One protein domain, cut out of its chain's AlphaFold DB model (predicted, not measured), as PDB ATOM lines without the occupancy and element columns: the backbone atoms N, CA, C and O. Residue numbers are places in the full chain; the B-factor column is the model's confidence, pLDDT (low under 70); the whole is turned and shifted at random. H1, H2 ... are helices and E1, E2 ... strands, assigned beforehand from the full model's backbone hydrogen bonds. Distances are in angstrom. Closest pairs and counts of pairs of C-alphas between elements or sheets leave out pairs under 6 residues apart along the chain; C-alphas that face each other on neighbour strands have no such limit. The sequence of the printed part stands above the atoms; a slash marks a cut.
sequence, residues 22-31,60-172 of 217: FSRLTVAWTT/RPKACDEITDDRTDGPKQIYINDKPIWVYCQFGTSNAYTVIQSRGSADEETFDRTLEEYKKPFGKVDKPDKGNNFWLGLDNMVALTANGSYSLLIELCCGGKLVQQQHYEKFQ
ATOM      1  N   PHE A  22       6.071   3.560 -45.752       52.97
ATOM      2  CA  PHE A  22       6.067   2.478 -44.764       52.97
ATOM      3  C   PHE A  22       4.775   1.675 -44.911       52.97
ATOM      4  O   PHE A  22       3.685   2.205 -44.725       52.97
ATOM      5  N   SER A  23       4.863   0.387 -45.217       55.00
ATOM      6  CA  SER A  23       3.694  -0.502 -45.169       55.00
ATOM      7  C   SER A  23       3.852  -1.414 -43.969       55.00
ATOM      8  O   SER A  23       4.830  -2.146 -43.891       55.00
ATOM      9  N   ARG A  24       2.927  -1.372 -43.017       55.78
ATOM     10  CA  ARG A  24       2.972  -2.228 -41.832       55.78
ATOM     11  C   ARG A  24       1.818  -3.205 -41.877       55.78
ATOM     12  O   ARG A  24       0.664  -2.823 -42.057       55.78
ATOM     13  N   LEU A  25       2.137  -4.480 -41.712       54.00
ATOM     14  CA  LEU A  25       1.130  -5.506 -41.530       54.00
ATOM     15  C   LEU A  25       1.104  -5.888 -40.053       54.00
ATOM     16  O   LEU A  25       1.928  -6.657 -39.553       54.00
ATOM     17  N   THR A  26       0.133  -5.325 -39.351       53.81
ATOM     18  CA  THR A  26      -0.048  -5.520 -37.920       53.81
ATOM     19  C   THR A  26      -1.102  -6.609 -37.703       53.81
ATOM     20  O   THR A  26      -2.186  -6.561 -38.269       53.81
ATOM     21  N   VAL A  27      -0.853  -7.627 -36.883       50.31
ATOM     22  CA  VAL A  27      -1.963  -8.497 -36.447       50.31
ATOM     23  C   VAL A  27      -2.628  -7.823 -35.257       50.31
ATOM     24  O   VAL A  27      -1.967  -7.464 -34.281       50.31
ATOM     25  N   ALA A  28      -3.934  -7.600 -35.377       45.91
ATOM     26  CA  ALA A  28      -4.790  -7.074 -34.324       45.91
ATOM     27  C   ALA A  28      -5.509  -8.208 -33.599       45.91
ATOM     28  O   ALA A  28      -5.479  -9.362 -33.989       45.91
ATOM     29  N   TRP A  29      -6.200  -7.912 -32.519       53.34
ATOM     30  CA  TRP A  29      -7.026  -8.900 -31.839       53.34
ATOM     31  C   TRP A  29      -8.298  -8.204 -31.380       53.34
ATOM     32  O   TRP A  29      -8.278  -7.030 -31.003       53.34
ATOM     33  N   THR A  30      -9.406  -8.937 -31.430       31.88
ATOM     34  CA  THR A  30     -10.648  -8.594 -30.739       31.88
ATOM     35  C   THR A  30     -11.075  -9.826 -29.951       31.88
ATOM     36  O   THR A  30     -11.680 -10.745 -30.503       31.88
ATOM     37  N   THR A  31     -10.764  -9.885 -28.658       35.91
ATOM     38  CA  THR A  31     -11.387 -10.875 -27.773       35.91
ATOM     39  C   THR A  31     -12.770 -10.372 -27.385       35.91
ATOM     40  O   THR A  31     -12.981  -9.786 -26.328       35.91
ATOM     41  N   ARG A  60       5.394 -17.865 -20.362       91.12
ATOM     42  CA  ARG A  60       5.987 -17.706 -21.690       91.12
ATOM     43  C   ARG A  60       4.911 -17.143 -22.615       91.12
ATOM     44  O   ARG A  60       4.145 -17.941 -23.155       91.12
ATOM     45  N   PRO A  61       4.806 -15.809 -22.760       93.31
ATOM     46  CA  PRO A  61       3.736 -15.204 -23.541       93.31
ATOM     47  C   PRO A  61       3.842 -15.667 -24.992       93.31
ATOM     48  O   PRO A  61       4.912 -15.584 -25.595       93.31
ATOM     49  N   LYS A  62       2.748 -16.164 -25.564       91.94
ATOM     50  CA  LYS A  62       2.695 -16.618 -26.963       91.94
ATOM     51  C   LYS A  62       2.540 -15.470 -27.948       91.94
ATOM     52  O   LYS A  62       2.893 -15.612 -29.114       91.94
ATOM     53  N   ALA A  63       2.018 -14.347 -27.473       92.69
ATOM     54  CA  ALA A  63       1.751 -13.140 -28.233       92.69
ATOM     55  C   ALA A  63       1.811 -11.916 -27.307       92.69
ATOM     56  O   ALA A  63       1.850 -12.042 -26.082       92.69
ATOM     57  N   CYS A  64       1.835 -10.716 -27.889       93.44
ATOM     58  CA  CYS A  64       1.966  -9.466 -27.140       93.44
ATOM     59  C   CYS A  64       0.811  -9.195 -26.160       93.44
ATOM     60  O   CYS A  64       0.997  -8.461 -25.196       93.44
ATOM     61  N   ASP A  65      -0.380  -9.747 -26.384       90.56
ATOM     62  CA  ASP A  65      -1.541  -9.579 -25.501       90.56
ATOM     63  C   ASP A  65      -1.417 -10.351 -24.185       90.56
ATOM     64  O   ASP A  65      -1.959  -9.911 -23.172       90.56
ATOM     65  N   GLU A  66      -0.629 -11.425 -24.166       92.00
ATOM     66  CA  GLU A  66      -0.322 -12.183 -22.950       92.00
ATOM     67  C   GLU A  66       0.735 -11.484 -22.068       92.00
ATOM     68  O   GLU A  66       0.993 -11.917 -20.944       92.00
ATOM     69  N   ILE A  67       1.343 -10.390 -22.545       92.06
ATOM     70  CA  ILE A  67       2.322  -9.597 -21.790       92.06
ATOM     71  C   ILE A  67       1.589  -8.578 -20.910       92.06
ATOM     72  O   ILE A  67       0.972  -7.618 -21.391       92.06
ATOM     73  N   THR A  68       1.683  -8.772 -19.595       90.31
ATOM     74  CA  THR A  68       0.981  -7.949 -18.595       90.31
ATOM     75  C   THR A  68       1.899  -7.062 -17.760       90.31
ATOM     76  O   THR A  68       1.438  -6.070 -17.204       90.31
ATOM     77  N   ASP A  69       3.173  -7.425 -17.636       90.00
ATOM     78  CA  ASP A  69       4.163  -6.787 -16.765       90.00
ATOM     79  C   ASP A  69       4.825  -5.560 -17.411       90.00
ATOM     80  O   ASP A  69       4.931  -4.514 -16.771       90.00
ATOM     81  N   ASP A  70       5.210  -5.658 -18.685       92.19
ATOM     82  CA  ASP A  70       5.825  -4.567 -19.446       92.19
ATOM     83  C   ASP A  70       5.035  -4.248 -20.724       92.19
ATOM     84  O   ASP A  70       5.305  -4.761 -21.812       92.19
ATOM     85  N   ARG A  71       4.064  -3.338 -20.585       93.19
ATOM     86  CA  ARG A  71       3.212  -2.840 -21.680       93.19
ATOM     87  C   ARG A  71       3.780  -1.597 -22.374       93.19
ATOM     88  O   ARG A  71       3.028  -0.705 -22.765       93.19
ATOM     89  N   THR A  72       5.102  -1.501 -22.489       95.50
ATOM     90  CA  THR A  72       5.757  -0.462 -23.296       95.50
ATOM     91  C   THR A  72       5.930  -0.921 -24.739       95.50
ATOM     92  O   THR A  72       6.393  -2.037 -24.985       95.50
ATOM     93  N   ASP A  73       5.576  -0.055 -25.693       95.00
ATOM     94  CA  ASP A  73       5.811  -0.299 -27.119       95.00
ATOM     95  C   ASP A  73       7.282  -0.615 -27.379       95.00
ATOM     96  O   ASP A  73       8.176   0.088 -26.902       95.00
ATOM     97  N   GLY A  74       7.540  -1.653 -28.167       95.50
ATOM     98  CA  GLY A  74       8.902  -2.042 -28.495       95.50
ATOM     99  C   GLY A  74       9.091  -3.537 -28.703       95.50
ATOM    100  O   GLY A  74       8.135  -4.315 -28.657       95.50
ATOM    101  N   PRO A  75      10.347  -3.954 -28.919       96.38
ATOM    102  CA  PRO A  75      10.684  -5.357 -29.058       96.38
ATOM    103  C   PRO A  75      10.410  -6.111 -27.751       96.38
ATOM    104  O   PRO A  75      10.935  -5.746 -26.696       96.38
ATOM    105  N   LYS A  76       9.630  -7.190 -27.832       95.81
ATOM    106  CA  LYS A  76       9.407  -8.164 -26.756       95.81
ATOM    107  C   LYS A  76       9.712  -9.572 -27.256       95.81
ATOM    108  O   LYS A  76       9.677  -9.841 -28.457       95.81
ATOM    109  N   GLN A  77      10.007 -10.465 -26.323       95.50
ATOM    110  CA  GLN A  77      10.238 -11.875 -26.607       95.50
ATOM    111  C   GLN A  77       8.962 -12.663 -26.301       95.50
ATOM    112  O   GLN A  77       8.497 -12.665 -25.163       95.50
ATOM    113  N   ILE A  78       8.418 -13.328 -27.317       94.12
ATOM    114  CA  ILE A  78       7.279 -14.249 -27.208       94.12
ATOM    115  C   ILE A  78       7.743 -15.683 -27.495       94.12
ATOM    116  O   ILE A  78       8.884 -15.904 -27.911       94.12
ATOM    117  N   TYR A  79       6.870 -16.663 -27.278       94.50
ATOM    118  CA  TYR A  79       7.179 -18.080 -27.433       94.50
ATOM    119  C   TYR A  79       6.155 -18.775 -28.329       94.50
ATOM    120  O   TYR A  79       5.014 -19.004 -27.937       94.50
ATOM    121  N   ILE A  80       6.587 -19.164 -29.527       92.44
ATOM    122  CA  ILE A  80       5.777 -19.922 -30.486       92.44
ATOM    123  C   ILE A  80       6.328 -21.348 -30.518       92.44
ATOM    124  O   ILE A  80       7.517 -21.547 -30.765       92.44
ATOM    125  N   ASN A  81       5.486 -22.348 -30.230       90.88
ATOM    126  CA  ASN A  81       5.906 -23.751 -30.062       90.88
ATOM    127  C   ASN A  81       7.098 -23.907 -29.095       90.88
ATOM    128  O   ASN A  81       8.081 -24.577 -29.411       90.88
ATOM    129  N   ASP A  82       7.036 -23.211 -27.954       90.69
ATOM    130  CA  ASP A  82       8.088 -23.141 -26.926       90.69
ATOM    131  C   ASP A  82       9.437 -22.571 -27.394       90.69
ATOM    132  O   ASP A  82      10.409 -22.562 -26.633       90.69
ATOM    133  N   LYS A  83       9.512 -22.047 -28.622       93.56
ATOM    134  CA  LYS A  83      10.711 -21.406 -29.157       93.56
ATOM    135  C   LYS A  83      10.622 -19.893 -28.986       93.56
ATOM    136  O   LYS A  83       9.622 -19.299 -29.394       93.56
ATOM    137  N   PRO A  84      11.658 -19.258 -28.417       95.44
ATOM    138  CA  PRO A  84      11.674 -17.817 -28.263       95.44
ATOM    139  C   PRO A  84      11.802 -17.114 -29.614       95.44
ATOM    140  O   PRO A  84      12.637 -17.490 -30.438       95.44
ATOM    141  N   ILE A  85      11.026 -16.053 -29.806       95.31
ATOM    142  CA  ILE A  85      11.098 -15.178 -30.974       95.31
ATOM    143  C   ILE A  85      10.882 -13.725 -30.556       95.31
ATOM    144  O   ILE A  85      10.063 -13.424 -29.688       95.31
ATOM    145  N   TRP A  86      11.647 -12.819 -31.157       96.44
ATOM    146  CA  TRP A  86      11.472 -11.386 -30.955       96.44
ATOM    147  C   TRP A  86      10.414 -10.844 -31.912       96.44
ATOM    148  O   TRP A  86      10.446 -11.118 -33.110       96.44
ATOM    149  N   VAL A  87       9.508 -10.034 -31.375       95.38
ATOM    150  CA  VAL A  87       8.458  -9.331 -32.119       95.38
ATOM    151  C   VAL A  87       8.384  -7.890 -31.654       95.38
ATOM    152  O   VAL A  87       8.770  -7.579 -30.527       95.38
ATOM    153  N   TYR A  88       7.874  -7.003 -32.503       95.06
ATOM    154  CA  TYR A  88       7.498  -5.672 -32.048       95.06
ATOM    155  C   TYR A  88       6.085  -5.742 -31.475       95.06
ATOM    156  O   TYR A  88       5.148  -6.128 -32.180       95.06
ATOM    157  N   CYS A  89       5.944  -5.373 -30.204       94.94
ATOM    158  CA  CYS A  89       4.655  -5.218 -29.557       94.94
ATOM    159  C   CYS A  89       4.254  -3.749 -29.551       94.94
ATOM    160  O   CYS A  89       5.015  -2.898 -29.089       94.94
ATOM    161  N   GLN A  90       3.044  -3.466 -30.023       93.00
ATOM    162  CA  GLN A  90       2.410  -2.162 -29.858       93.00
ATOM    163  C   GLN A  90       1.251  -2.310 -28.878       93.00
ATOM    164  O   GLN A  90       0.295  -3.034 -29.140       93.00
ATOM    165  N   PHE A  91       1.323  -1.643 -27.738       92.12
ATOM    166  CA  PHE A  91       0.328  -1.702 -26.686       92.12
ATOM    167  C   PHE A  91      -0.585  -0.479 -26.760       92.12
ATOM    168  O   PHE A  91      -0.149   0.667 -26.729       92.12
ATOM    169  N   GLY A  92      -1.889  -0.720 -26.823       87.62
ATOM    170  CA  GLY A  92      -2.896   0.288 -26.525       87.62
ATOM    171  C   GLY A  92      -3.463   0.118 -25.115       87.62
ATOM    172  O   GLY A  92      -3.005  -0.706 -24.316       87.62
ATOM    173  N   THR A  93      -4.496   0.902 -24.807       82.50
ATOM    174  CA  THR A  93      -5.151   0.894 -23.488       82.50
ATOM    175  C   THR A  93      -5.772  -0.462 -23.156       82.50
ATOM    176  O   THR A  93      -5.646  -0.932 -22.030       82.50
ATOM    177  N   SER A  94      -6.411  -1.098 -24.137       78.12
ATOM    178  CA  SER A  94      -7.156  -2.358 -23.963       78.12
ATOM    179  C   SER A  94      -6.743  -3.438 -24.964       78.12
ATOM    180  O   SER A  94      -7.245  -4.552 -24.913       78.12
ATOM    181  N   ASN A  95      -5.825  -3.115 -25.871       84.81
ATOM    182  CA  ASN A  95      -5.326  -3.979 -26.929       84.81
ATOM    183  C   ASN A  95      -3.791  -4.077 -26.884       84.81
ATOM    184  O   ASN A  95      -3.120  -3.169 -26.405       84.81
ATOM    185  N   ALA A  96      -3.215  -5.172 -27.371       91.06
ATOM    186  CA  ALA A  96      -1.821  -5.267 -27.775       91.06
ATOM    187  C   ALA A  96      -1.738  -5.871 -29.181       91.06
ATOM    188  O   ALA A  96      -2.521  -6.745 -29.533       91.06
ATOM    189  N   TYR A  97      -0.803  -5.408 -29.989       92.00
ATOM    190  CA  TYR A  97      -0.598  -5.884 -31.346       92.00
ATOM    191  C   TYR A  97       0.738  -6.600 -31.430       92.00
ATOM    192  O   TYR A  97       1.757  -6.047 -31.017       92.00
ATOM    193  N   THR A  98       0.724  -7.798 -32.007       93.81
ATOM    194  CA  THR A  98       1.942  -8.508 -32.400       93.81
ATOM    195  C   THR A  98       2.203  -8.184 -33.863       93.81
ATOM    196  O   THR A  98       1.433  -8.586 -34.736       93.81
ATOM    197  N   VAL A  99       3.252  -7.418 -34.159       93.62
ATOM    198  CA  VAL A  99       3.583  -7.093 -35.554       93.62
ATOM    199  C   VAL A  99       4.247  -8.308 -36.198       93.62
ATOM    200  O   VAL A  99       5.277  -8.779 -35.719       93.62
ATOM    201  N   ILE A 100       3.652  -8.815 -37.280       93.38
ATOM    202  CA  ILE A 100       4.110 -10.034 -37.969       93.38
ATOM    203  C   ILE A 100       4.893  -9.734 -39.252       93.38
ATOM    204  O   ILE A 100       5.635 -10.583 -39.745       93.38
ATOM    205  N   GLN A 101       4.720  -8.532 -39.803       93.69
ATOM    206  CA  GLN A 101       5.517  -8.013 -40.902       93.69
ATOM    207  C   GLN A 101       5.568  -6.490 -40.817       93.69
ATOM    208  O   GLN A 101       4.569  -5.827 -40.532       93.69
ATOM    209  N   SER A 102       6.738  -5.933 -41.105       90.31
ATOM    210  CA  SER A 102       6.900  -4.499 -41.325       90.31
ATOM    211  C   SER A 102       7.716  -4.250 -42.588       90.31
ATOM    212  O   SER A 102       8.670  -4.980 -42.864       90.31
ATOM    213  N   ARG A 103       7.345  -3.212 -43.344       87.81
ATOM    214  CA  ARG A 103       8.126  -2.613 -44.428       87.81
ATOM    215  C   ARG A 103       8.457  -1.176 -44.071       87.81
ATOM    216  O   ARG A 103       7.551  -0.346 -43.937       87.81
ATOM    217  N   GLY A 104       9.745  -0.876 -43.967       83.19
ATOM    218  CA  GLY A 104      10.216   0.472 -43.684       83.19
ATOM    219  C   GLY A 104      11.540   0.819 -44.340       83.19
ATOM    220  O   GLY A 104      11.967   0.155 -45.279       83.19
ATOM    221  N   SER A 105      12.152   1.905 -43.876       80.00
ATOM    222  CA  SER A 105      13.376   2.483 -44.440       80.00
ATOM    223  C   SER A 105      14.582   2.404 -43.500       80.00
ATOM    224  O   SER A 105      15.661   2.858 -43.870       80.00
ATOM    225  N   ALA A 106      14.428   1.859 -42.285       83.56
ATOM    226  CA  ALA A 106      15.508   1.835 -41.293       83.56
ATOM    227  C   ALA A 106      16.622   0.815 -41.610       83.56
ATOM    228  O   ALA A 106      17.697   0.877 -41.015       83.56
ATOM    229  N   ASP A 107      16.366  -0.124 -42.517       85.06
ATOM    230  CA  ASP A 107      17.289  -1.163 -42.969       85.06
ATOM    231  C   ASP A 107      16.924  -1.632 -44.382       85.06
ATOM    232  O   ASP A 107      15.780  -1.498 -44.814       85.06
ATOM    233  N   GLU A 108      17.896  -2.188 -45.101       86.69
ATOM    234  CA  GLU A 108      17.684  -2.797 -46.413       86.69
ATOM    235  C   GLU A 108      17.456  -4.303 -46.248       86.69
ATOM    236  O   GLU A 108      18.324  -5.011 -45.748       86.69
ATOM    237  N   GLU A 109      16.300  -4.794 -46.692       88.81
ATOM    238  CA  GLU A 109      15.981  -6.222 -46.713       88.81
ATOM    239  C   GLU A 109      15.129  -6.531 -47.946       88.81
ATOM    240  O   GLU A 109      14.111  -5.878 -48.205       88.81
ATOM    241  N   THR A 110      15.525  -7.550 -48.710       90.38
ATOM    242  CA  THR A 110      14.728  -8.017 -49.848       90.38
ATOM    243  C   THR A 110      13.559  -8.890 -49.391       90.38
ATOM    244  O   THR A 110      13.716  -9.779 -48.552       90.38
ATOM    245  N   PHE A 111      12.391  -8.646 -49.989       91.00
ATOM    246  CA  PHE A 111      11.197  -9.495 -49.892       91.00
ATOM    247  C   PHE A 111      10.980 -10.314 -51.175       91.00
ATOM    248  O   PHE A 111      10.008 -11.047 -51.280       91.00
ATOM    249  N   ASP A 112      11.872 -10.206 -52.159       92.69
ATOM    250  CA  ASP A 112      11.868 -11.094 -53.319       92.69
ATOM    251  C   ASP A 112      12.572 -12.400 -52.928       92.69
ATOM    252  O   ASP A 112      13.794 -12.515 -53.026       92.69
ATOM    253  N   ARG A 113      11.808 -13.329 -52.339       94.69
ATOM    254  CA  ARG A 113      12.307 -14.562 -51.707       94.69
ATOM    255  C   ARG A 113      11.488 -15.782 -52.107       94.69
ATOM    256  O   ARG A 113      10.312 -15.664 -52.446       94.69
ATOM    257  N   THR A 114      12.118 -16.948 -52.020       96.31
ATOM    258  CA  THR A 114      11.478 -18.245 -52.285       96.31
ATOM    259  C   THR A 114      10.449 -18.615 -51.218       96.31
ATOM    260  O   THR A 114      10.504 -18.118 -50.087       96.31
ATOM    261  N   LEU A 115       9.546 -19.554 -51.527       95.56
ATOM    262  CA  LEU A 115       8.581 -20.055 -50.538       95.56
ATOM    263  C   LEU A 115       9.293 -20.630 -49.304       95.56
ATOM    264  O   LEU A 115       8.875 -20.382 -48.176       95.56
ATOM    265  N   GLU A 116      10.390 -21.366 -49.500       97.12
ATOM    266  CA  GLU A 116      11.150 -21.978 -48.403       97.12
ATOM    267  C   GLU A 116      11.784 -20.940 -47.463       97.12
ATOM    268  O   GLU A 116      11.887 -21.173 -46.257       97.12
ATOM    269  N   GLU A 117      12.175 -19.777 -47.983       97.56
ATOM    270  CA  GLU A 117      12.647 -18.662 -47.160       97.56
ATOM    271  C   GLU A 117      11.498 -17.987 -46.407       97.56
ATOM    272  O   GLU A 117      11.646 -17.674 -45.226       97.56
ATOM    273  N   TYR A 118      10.334 -17.828 -47.044       97.19
ATOM    274  CA  TYR A 118       9.145 -17.235 -46.425       97.19
ATOM    275  C   TYR A 118       8.574 -18.053 -45.261       97.19
ATOM    276  O   TYR A 118       7.888 -17.497 -44.396       97.19
ATOM    277  N   LYS A 119       8.878 -19.352 -45.178       97.44
ATOM    278  CA  LYS A 119       8.512 -20.187 -44.024       97.44
ATOM    279  C   LYS A 119       9.162 -19.730 -42.721       97.44
ATOM    280  O   LYS A 119       8.566 -19.886 -41.657       97.44
ATOM    281  N   LYS A 120      10.356 -19.136 -42.796       97.44
ATOM    282  CA  LYS A 120      11.189 -18.771 -41.641       97.44
ATOM    283  C   LYS A 120      11.212 -17.248 -41.431       97.44
ATOM    284  O   LYS A 120      10.932 -16.497 -42.365       97.44
ATOM    285  N   PRO A 121      11.541 -16.773 -40.216       96.88
ATOM    286  CA  PRO A 121      11.756 -15.350 -39.987       96.88
ATOM    287  C   PRO A 121      12.907 -14.793 -40.839       96.88
ATOM    288  O   PRO A 121      13.952 -15.439 -40.944       96.88
ATOM    289  N   PHE A 122      12.756 -13.579 -41.374       96.44
ATOM    290  CA  PHE A 122      13.834 -12.839 -42.050       96.44
ATOM    291  C   PHE A 122      13.726 -11.319 -41.833       96.44
ATOM    292  O   PHE A 122      12.731 -10.828 -41.292       96.44
ATOM    293  N   GLY A 123      14.761 -10.577 -42.234       94.38
ATOM    294  CA  GLY A 123      14.930  -9.150 -41.948       94.38
ATOM    295  C   GLY A 123      15.441  -8.871 -40.539       94.38
ATOM    296  O   GLY A 123      16.169  -9.677 -39.947       94.38
ATOM    297  N   LYS A 124      15.064  -7.722 -39.972       94.62
ATOM    298  CA  LYS A 124      15.420  -7.322 -38.606       94.62
ATOM    299  C   LYS A 124      14.650  -8.137 -37.562       94.62
ATOM    300  O   LYS A 124      13.720  -7.656 -36.928       94.62
ATOM    301  N   VAL A 125      15.068  -9.381 -37.365       92.56
ATOM    302  CA  VAL A 125      14.455 -10.312 -36.401       92.56
ATOM    303  C   VAL A 125      15.094 -10.252 -35.014       92.56
ATOM    304  O   VAL A 125      14.515 -10.743 -34.054       92.56
ATOM    305  N   ASP A 126      16.273  -9.638 -34.879       92.69
ATOM    306  CA  ASP A 126      16.859  -9.316 -33.575       92.69
ATOM    307  C   ASP A 126      16.396  -7.923 -33.140       92.69
ATOM    308  O   ASP A 126      16.838  -6.912 -33.700       92.69
ATOM    309  N   LYS A 127      15.487  -7.898 -32.155       91.31
ATOM    310  CA  LYS A 127      14.836  -6.693 -31.614       91.31
ATOM    311  C   LYS A 127      14.210  -5.814 -32.717       91.31
ATOM    312  O   LYS A 127      14.696  -4.704 -32.945       91.31
ATOM    313  N   PRO A 128      13.162  -6.303 -33.405       92.44
ATOM    314  CA  PRO A 128      12.475  -5.555 -34.454       92.44
ATOM    315  C   PRO A 128      11.902  -4.240 -33.923       92.44
ATOM    316  O   PRO A 128      11.343  -4.200 -32.826       92.44
ATOM    317  N   ASP A 129      11.984  -3.190 -34.738       89.75
ATOM    318  CA  ASP A 129      11.211  -1.959 -34.588       89.75
ATOM    319  C   ASP A 129      10.215  -1.806 -35.749       89.75
ATOM    320  O   ASP A 129      10.391  -2.360 -36.836       89.75
ATOM    321  N   LYS A 130       9.167  -1.007 -35.544       81.69
ATOM    322  CA  LYS A 130       8.179  -0.656 -36.574       81.69
ATOM    323  C   LYS A 130       8.770   0.091 -37.785       81.69
ATOM    324  O   LYS A 130       8.100   0.232 -38.807       81.69
ATOM    325  N   GLY A 131       9.969   0.660 -37.672       83.88
ATOM    326  CA  GLY A 131      10.706   1.260 -38.786       83.88
ATOM    327  C   GLY A 131      11.474   0.251 -39.639       83.88
ATOM    328  O   GLY A 131      11.919   0.612 -40.730       83.88
ATOM    329  N   ASN A 132      11.625  -0.988 -39.159       89.81
ATOM    330  CA  ASN A 132      12.426  -1.997 -39.826       89.81
ATOM    331  C   ASN A 132      11.657  -2.818 -40.855       89.81
ATOM    332  O   ASN A 132      10.423  -2.859 -40.864       89.81
ATOM    333  N   ASN A 133      12.419  -3.514 -41.689       90.00
ATOM    334  CA  ASN A 133      11.935  -4.552 -42.575       90.00
ATOM    335  C   ASN A 133      12.055  -5.926 -41.909       90.00
ATOM    336  O   ASN A 133      13.156  -6.375 -41.598       90.00
ATOM    337  N   PHE A 134      10.939  -6.623 -41.697       94.06
ATOM    338  CA  PHE A 134      10.977  -7.999 -41.196       94.06
ATOM    339  C   PHE A 134       9.724  -8.799 -41.546       94.06
ATOM    340  O   PHE A 134       8.664  -8.241 -41.837       94.06
ATOM    341  N   TRP A 135       9.860 -10.120 -41.469       95.06
ATOM    342  CA  TRP A 135       8.802 -11.107 -41.657       95.06
ATOM    343  C   TRP A 135       8.888 -12.165 -40.558       95.06
ATOM    344  O   TRP A 135       9.972 -12.677 -40.285       95.06
ATOM    345  N   LEU A 136       7.761 -12.507 -39.929       95.19
ATOM    346  CA  LEU A 136       7.724 -13.477 -38.828       95.19
ATOM    347  C   LEU A 136       7.990 -14.922 -39.282       95.19
ATOM    348  O   LEU A 136       8.431 -15.741 -38.478       95.19
ATOM    349  N   GLY A 137       7.735 -15.246 -40.550       96.25
ATOM    350  CA  GLY A 137       7.779 -16.614 -41.076       96.25
ATOM    351  C   GLY A 137       6.400 -17.273 -41.090       96.25
ATOM    352  O   GLY A 137       5.666 -17.205 -40.103       96.25
ATOM    353  N   LEU A 138       6.048 -17.928 -42.199       96.56
ATOM    354  CA  LEU A 138       4.746 -18.579 -42.362       96.56
ATOM    355  C   LEU A 138       4.516 -19.693 -41.332       96.56
ATOM    356  O   LEU A 138       3.428 -19.770 -40.770       96.56
ATOM    357  N   ASP A 139       5.539 -20.492 -41.009       96.75
ATOM    358  CA  ASP A 139       5.415 -21.574 -40.019       96.75
ATOM    359  C   ASP A 139       5.044 -21.028 -38.634       96.75
ATOM    360  O   ASP A 139       4.227 -21.604 -37.910       96.75
ATOM    361  N   ASN A 140       5.606 -19.869 -38.280       95.12
ATOM    362  CA  ASN A 140       5.283 -19.185 -37.036       95.12
ATOM    363  C   ASN A 140       3.876 -18.588 -37.071       95.12
ATOM    364  O   ASN A 140       3.177 -18.662 -36.068       95.12
ATOM    365  N   MET A 141       3.437 -18.029 -38.204       94.31
ATOM    366  CA  MET A 141       2.074 -17.501 -38.350       94.31
ATOM    367  C   MET A 141       1.017 -18.609 -38.279       94.31
ATOM    368  O   MET A 141      -0.006 -18.416 -37.624       94.31
ATOM    369  N   VAL A 142       1.270 -19.777 -38.881       95.00
ATOM    370  CA  VAL A 142       0.397 -20.956 -38.754       95.00
ATOM    371  C   VAL A 142       0.291 -21.367 -37.287       95.00
ATOM    372  O   VAL A 142      -0.808 -21.455 -36.744       95.00
ATOM    373  N   ALA A 143       1.428 -21.554 -36.612       93.25
ATOM    374  CA  ALA A 143       1.446 -21.962 -35.210       93.25
ATOM    375  C   ALA A 143       0.791 -20.929 -34.276       93.25
ATOM    376  O   ALA A 143       0.062 -21.302 -33.357       93.25
ATOM    377  N   LEU A 144       1.032 -19.641 -34.526       90.81
ATOM    378  CA  LEU A 144       0.454 -18.539 -33.766       90.81
ATOM    379  C   LEU A 144      -1.067 -18.508 -33.934       90.81
ATOM    380  O   LEU A 144      -1.791 -18.504 -32.947       90.81
ATOM    381  N   THR A 145      -1.556 -18.545 -35.176       90.94
ATOM    382  CA  THR A 145      -2.984 -18.368 -35.478       90.94
ATOM    383  C   THR A 145      -3.840 -19.620 -35.268       90.94
ATOM    384  O   THR A 145      -5.064 -19.514 -35.191       90.94
ATOM    385  N   ALA A 146      -3.226 -20.796 -35.098       88.56
ATOM    386  CA  ALA A 146      -3.938 -22.050 -34.848       88.56
ATOM    387  C   ALA A 146      -4.678 -22.089 -33.497       88.56
ATOM    388  O   ALA A 146      -5.712 -22.746 -33.384       88.56
ATOM    389  N   ASN A 147      -4.166 -21.397 -32.473       73.31
ATOM    390  CA  ASN A 147      -4.627 -21.534 -31.085       73.31
ATOM    391  C   ASN A 147      -5.366 -20.300 -30.537       73.31
ATOM    392  O   ASN A 147      -5.493 -20.154 -29.321       73.31
ATOM    393  N   GLY A 148      -5.875 -19.420 -31.400       72.00
ATOM    394  CA  GLY A 148      -6.562 -18.208 -30.963       72.00
ATOM    395  C   GLY A 148      -7.461 -17.597 -32.030       72.00
ATOM    396  O   GLY A 148      -7.399 -17.943 -33.207       72.00
ATOM    397  N   SER A 149      -8.317 -16.673 -31.596       82.62
ATOM    398  CA  SER A 149      -9.139 -15.859 -32.491       82.62
ATOM    399  C   SER A 149      -8.435 -14.528 -32.731       82.62
ATOM    400  O   SER A 149      -8.621 -13.576 -31.971       82.62
ATOM    401  N   TYR A 150      -7.614 -14.475 -33.775       87.06
ATOM    402  CA  TYR A 150      -6.873 -13.274 -34.151       87.06
ATOM    403  C   TYR A 150      -7.647 -12.436 -35.168       87.06
ATOM    404  O   TYR A 150      -8.462 -12.947 -35.934       87.06
ATOM    405  N   SER A 151      -7.369 -11.139 -35.187       90.56
ATOM    406  CA  SER A 151      -7.818 -10.215 -36.227       90.56
ATOM    407  C   SER A 151      -6.584  -9.712 -36.989       90.56
ATOM    408  O   SER A 151      -5.460  -9.770 -36.515       90.56
ATOM    409  N   LEU A 152      -6.729  -9.201 -38.197       89.50
ATOM    410  CA  LEU A 152      -5.619  -8.609 -38.941       89.50
ATOM    411  C   LEU A 152      -5.881  -7.120 -39.118       89.50
ATOM    412  O   LEU A 152      -6.984  -6.733 -39.493       89.50
ATOM    413  N   LEU A 153      -4.868  -6.297 -38.857       89.56
ATOM    414  CA  LEU A 153      -4.865  -4.860 -39.096       89.56
ATOM    415  C   LEU A 153      -3.738  -4.483 -40.058       89.56
ATOM    416  O   LEU A 153      -2.565  -4.408 -39.710       89.56
ATOM    417  N   ILE A 154      -4.092  -4.156 -41.288       86.81
ATOM    418  CA  ILE A 154      -3.112  -3.640 -42.242       86.81
ATOM    419  C   ILE A 154      -3.057  -2.127 -42.100       86.81
ATOM    420  O   ILE A 154      -4.077  -1.471 -42.301       86.81
ATOM    421  N   GLU A 155      -1.887  -1.577 -41.789       85.88
ATOM    422  CA  GLU A 155      -1.649  -0.137 -41.710       85.88
ATOM    423  C   GLU A 155      -0.735   0.309 -42.850       85.88
ATOM    424  O   GLU A 155       0.441  -0.047 -42.929       85.88
ATOM    425  N   LEU A 156      -1.269   1.133 -43.745       82.38
ATOM    426  CA  LEU A 156      -0.483   1.760 -44.799       82.38
ATOM    427  C   LEU A 156      -0.124   3.173 -44.360       82.38
ATOM    428  O   LEU A 156      -1.009   3.990 -44.098       82.38
ATOM    429  N   CYS A 157       1.172   3.461 -44.301       79.38
ATOM    430  CA  CYS A 157       1.708   4.740 -43.871       79.38
ATOM    431  C   CYS A 157       2.528   5.402 -44.990       79.38
ATOM    432  O   CYS A 157       3.307   4.768 -45.700       79.38
ATOM    433  N   CYS A 158       2.396   6.719 -45.122       74.50
ATOM    434  CA  CYS A 158       3.185   7.528 -46.045       74.50
ATOM    435  C   CYS A 158       3.733   8.747 -45.301       74.50
ATOM    436  O   CYS A 158       2.992   9.453 -44.615       74.50
ATOM    437  N   GLY A 159       5.047   8.960 -45.368       71.12
ATOM    438  CA  GLY A 159       5.755   9.991 -44.608       71.12
ATOM    439  C   GLY A 159       5.549   9.860 -43.096       71.12
ATOM    440  O   GLY A 159       5.315  10.858 -42.418       71.12
ATOM    441  N   GLY A 160       5.509   8.624 -42.585       71.25
ATOM    442  CA  GLY A 160       5.242   8.331 -41.171       71.25
ATOM    443  C   GLY A 160       3.802   8.599 -40.707       71.25
ATOM    444  O   GLY A 160       3.499   8.405 -39.531       71.25
ATOM    445  N   LYS A 161       2.903   9.021 -41.606       78.19
ATOM    446  CA  LYS A 161       1.485   9.255 -41.312       78.19
ATOM    447  C   LYS A 161       0.648   8.087 -41.798       78.19
ATOM    448  O   LYS A 161       0.853   7.603 -42.906       78.19
ATOM    449  N   LEU A 162      -0.323   7.682 -40.992       80.69
ATOM    450  CA  LEU A 162      -1.298   6.670 -41.371       80.69
ATOM    451  C   LEU A 162      -2.185   7.188 -42.508       80.69
ATOM    452  O   LEU A 162      -2.813   8.238 -42.376       80.69
ATOM    453  N   VAL A 163      -2.220   6.456 -43.617       83.44
ATOM    454  CA  VAL A 163      -3.011   6.784 -44.813       83.44
ATOM    455  C   VAL A 163      -4.237   5.888 -44.911       83.44
ATOM    456  O   VAL A 163      -5.314   6.358 -45.268       83.44
ATOM    457  N   GLN A 164      -4.091   4.603 -44.590       83.69
ATOM    458  CA  GLN A 164      -5.190   3.650 -44.672       83.69
ATOM    459  C   GLN A 164      -5.047   2.552 -43.624       83.69
ATOM    460  O   GLN A 164      -3.940   2.110 -43.321       83.69
ATOM    461  N   GLN A 165      -6.191   2.090 -43.122       84.75
ATOM    462  CA  GLN A 165      -6.301   0.899 -42.290       84.75
ATOM    463  C   GLN A 165      -7.296  -0.080 -42.902       84.75
ATOM    464  O   GLN A 165      -8.298   0.326 -43.497       84.75
ATOM    465  N   GLN A 166      -7.021  -1.371 -42.757       84.69
ATOM    466  CA  GLN A 166      -7.941  -2.434 -43.142       84.69
ATOM    467  C   GLN A 166      -7.988  -3.474 -42.036       84.69
ATOM    468  O   GLN A 166      -6.945  -3.956 -41.598       84.69
ATOM    469  N   HIS A 167      -9.200  -3.805 -41.608       86.81
ATOM    470  CA  HIS A 167      -9.444  -4.746 -40.527       86.81
ATOM    471  C   HIS A 167     -10.101  -6.011 -41.075       86.81
ATOM    472  O   HIS A 167     -11.051  -5.940 -41.862       86.81
ATOM    473  N   TYR A 168      -9.596  -7.153 -40.626       87.44
ATOM    474  CA  TYR A 168     -10.135  -8.469 -40.935       87.44
ATOM    475  C   TYR A 168     -10.292  -9.261 -39.642       87.44
ATOM    476  O   TYR A 168      -9.411  -9.237 -38.787       87.44
ATOM    477  N   GLU A 169     -11.407  -9.952 -39.484       90.75
ATOM    478  CA  GLU A 169     -11.692 -10.794 -38.324       90.75
ATOM    479  C   GLU A 169     -11.318 -12.250 -38.611       90.75
ATOM    480  O   GLU A 169     -11.158 -12.639 -39.767       90.75
ATOM    481  N   LYS A 170     -11.176 -13.065 -37.559       90.00
ATOM    482  CA  LYS A 170     -10.881 -14.510 -37.652       90.00
ATOM    483  C   LYS A 170      -9.705 -14.830 -38.586       90.00
ATOM    484  O   LYS A 170      -9.760 -15.768 -39.380       90.00
ATOM    485  N   PHE A 171      -8.654 -14.022 -38.497       90.50
ATOM    486  CA  PHE A 171      -7.448 -14.174 -39.288       90.50
ATOM    487  C   PHE A 171      -6.705 -15.458 -38.915       90.50
ATOM    488  O   PHE A 171      -6.376 -15.676 -37.746       90.50
ATOM    489  N   GLN A 172      -6.404 -16.275 -39.920       92.81
ATOM    490  CA  GLN A 172      -5.593 -17.476 -39.796       92.81
ATOM    491  C   GLN A 172      -4.719 -17.680 -41.032       92.81
ATOM    492  O   GLN A 172      -5.116 -17.359 -42.152       92.81
TER     493      GLN A 172
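Overview. This is residues 22 to 31 and 60 to 172 of the 217 residues of the protein "Fibrinogen beta and gamma chain, globular domain protein" of Ancylostoma ceylanicum (UniProt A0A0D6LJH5). One strongly twisted antiparallel sheet of six strands makes the body, and the short helix H2 packs at the place where the ends of its two edge strands, E2 and E6, come near it. The long stretch from residue 104 to 137, tied by a short pairing to E4, runs along the body and holds the small helix H1 far out from the middle. The printed part has 123 residues with six named strands and two named helices, along the chain E1 E2 E3 E4 H1 H2 E5 E6; the sheet order is E2 E3 E4 E1 E5 E6, and the class is mostly strand. The whole is compact and rounded, with a radius of gyration of the C-alphas of 13.6 A and spans of 33 by 32 by 26 A.

Arrangement. E1, residues 22 to 29, is an inner strand, antiparallel to E4, residues 96 to 103, at 153 degrees, with N 103 and O 23 2.8 A apart. It is also antiparallel to E5, residues 150 to 158, at 158 degrees, with N 24 and O 155 2.8 A apart. E2, residues 74 to 80, E3, residues 83 to 91, and E4 form a meander, each strand the antiparallel neighbour of the one before; N 76 and O 87 are 2.9 A apart, and N 97 and O 90 are 2.7 A apart. E3 bends by 61 degrees at residue 88 and E4 by 67 degrees at residue 100. Residues 134 to 135 pair antiparallel with residues 101 to 102 of E4. H1, residues 115 to 118, is not on the sheet. It is close to H2, residues 138 to 146, but not clearly touching, with the C-alphas of Tyr 118 and Leu 138 closest at 6.1 A. H2 is on the sheet; its closest C-alphas to E2 are those of Leu 144 and Ile 80, 6.4 A apart. E5 and E6, residues 161 to 172, form a hairpin at 162 degrees, with N 152 and O 168 2.7 A apart. The closest C-alphas of H2 and E6 are those of Thr 145 and Gln 172, at 5.1 A. E4, H1 H2 and E5 form a split strand-helix-strand unit, its two strands running the same way with E1 between them; its crossover is right-handed. In H2 every O i to N i+4 pair is within hydrogen-bond range, and H1 is too short for one.

Along the chain. E1 begins at C-alpha 22 (6.067, 2.478, -44.764) and is 21.6 A long. E2 measures 18.3 A, E3 22.4 A and E4 19.6 A. H1 measures 5.0 A, and H2, 12.0 A long, begins at C-alpha 138 (4.746, -18.579, -42.362). E5 is 26.0 A long, and E6, 27.7 A long, ends at C-alpha 172 (-5.593, -17.476, -39.796).

Size, cuts and confidence. The two C-alphas farthest apart are those of Thr 93 and Thr 114, at 38.4 A. Residues 32 to 59 are not printed, and C-alphas 31 and 60 are 19.6 A apart across this cut. The links from E4 to H1 and from H1 to H2 are long. The mean pLDDT of the printed part is 86.8, and residues 22 to 31 are under 70.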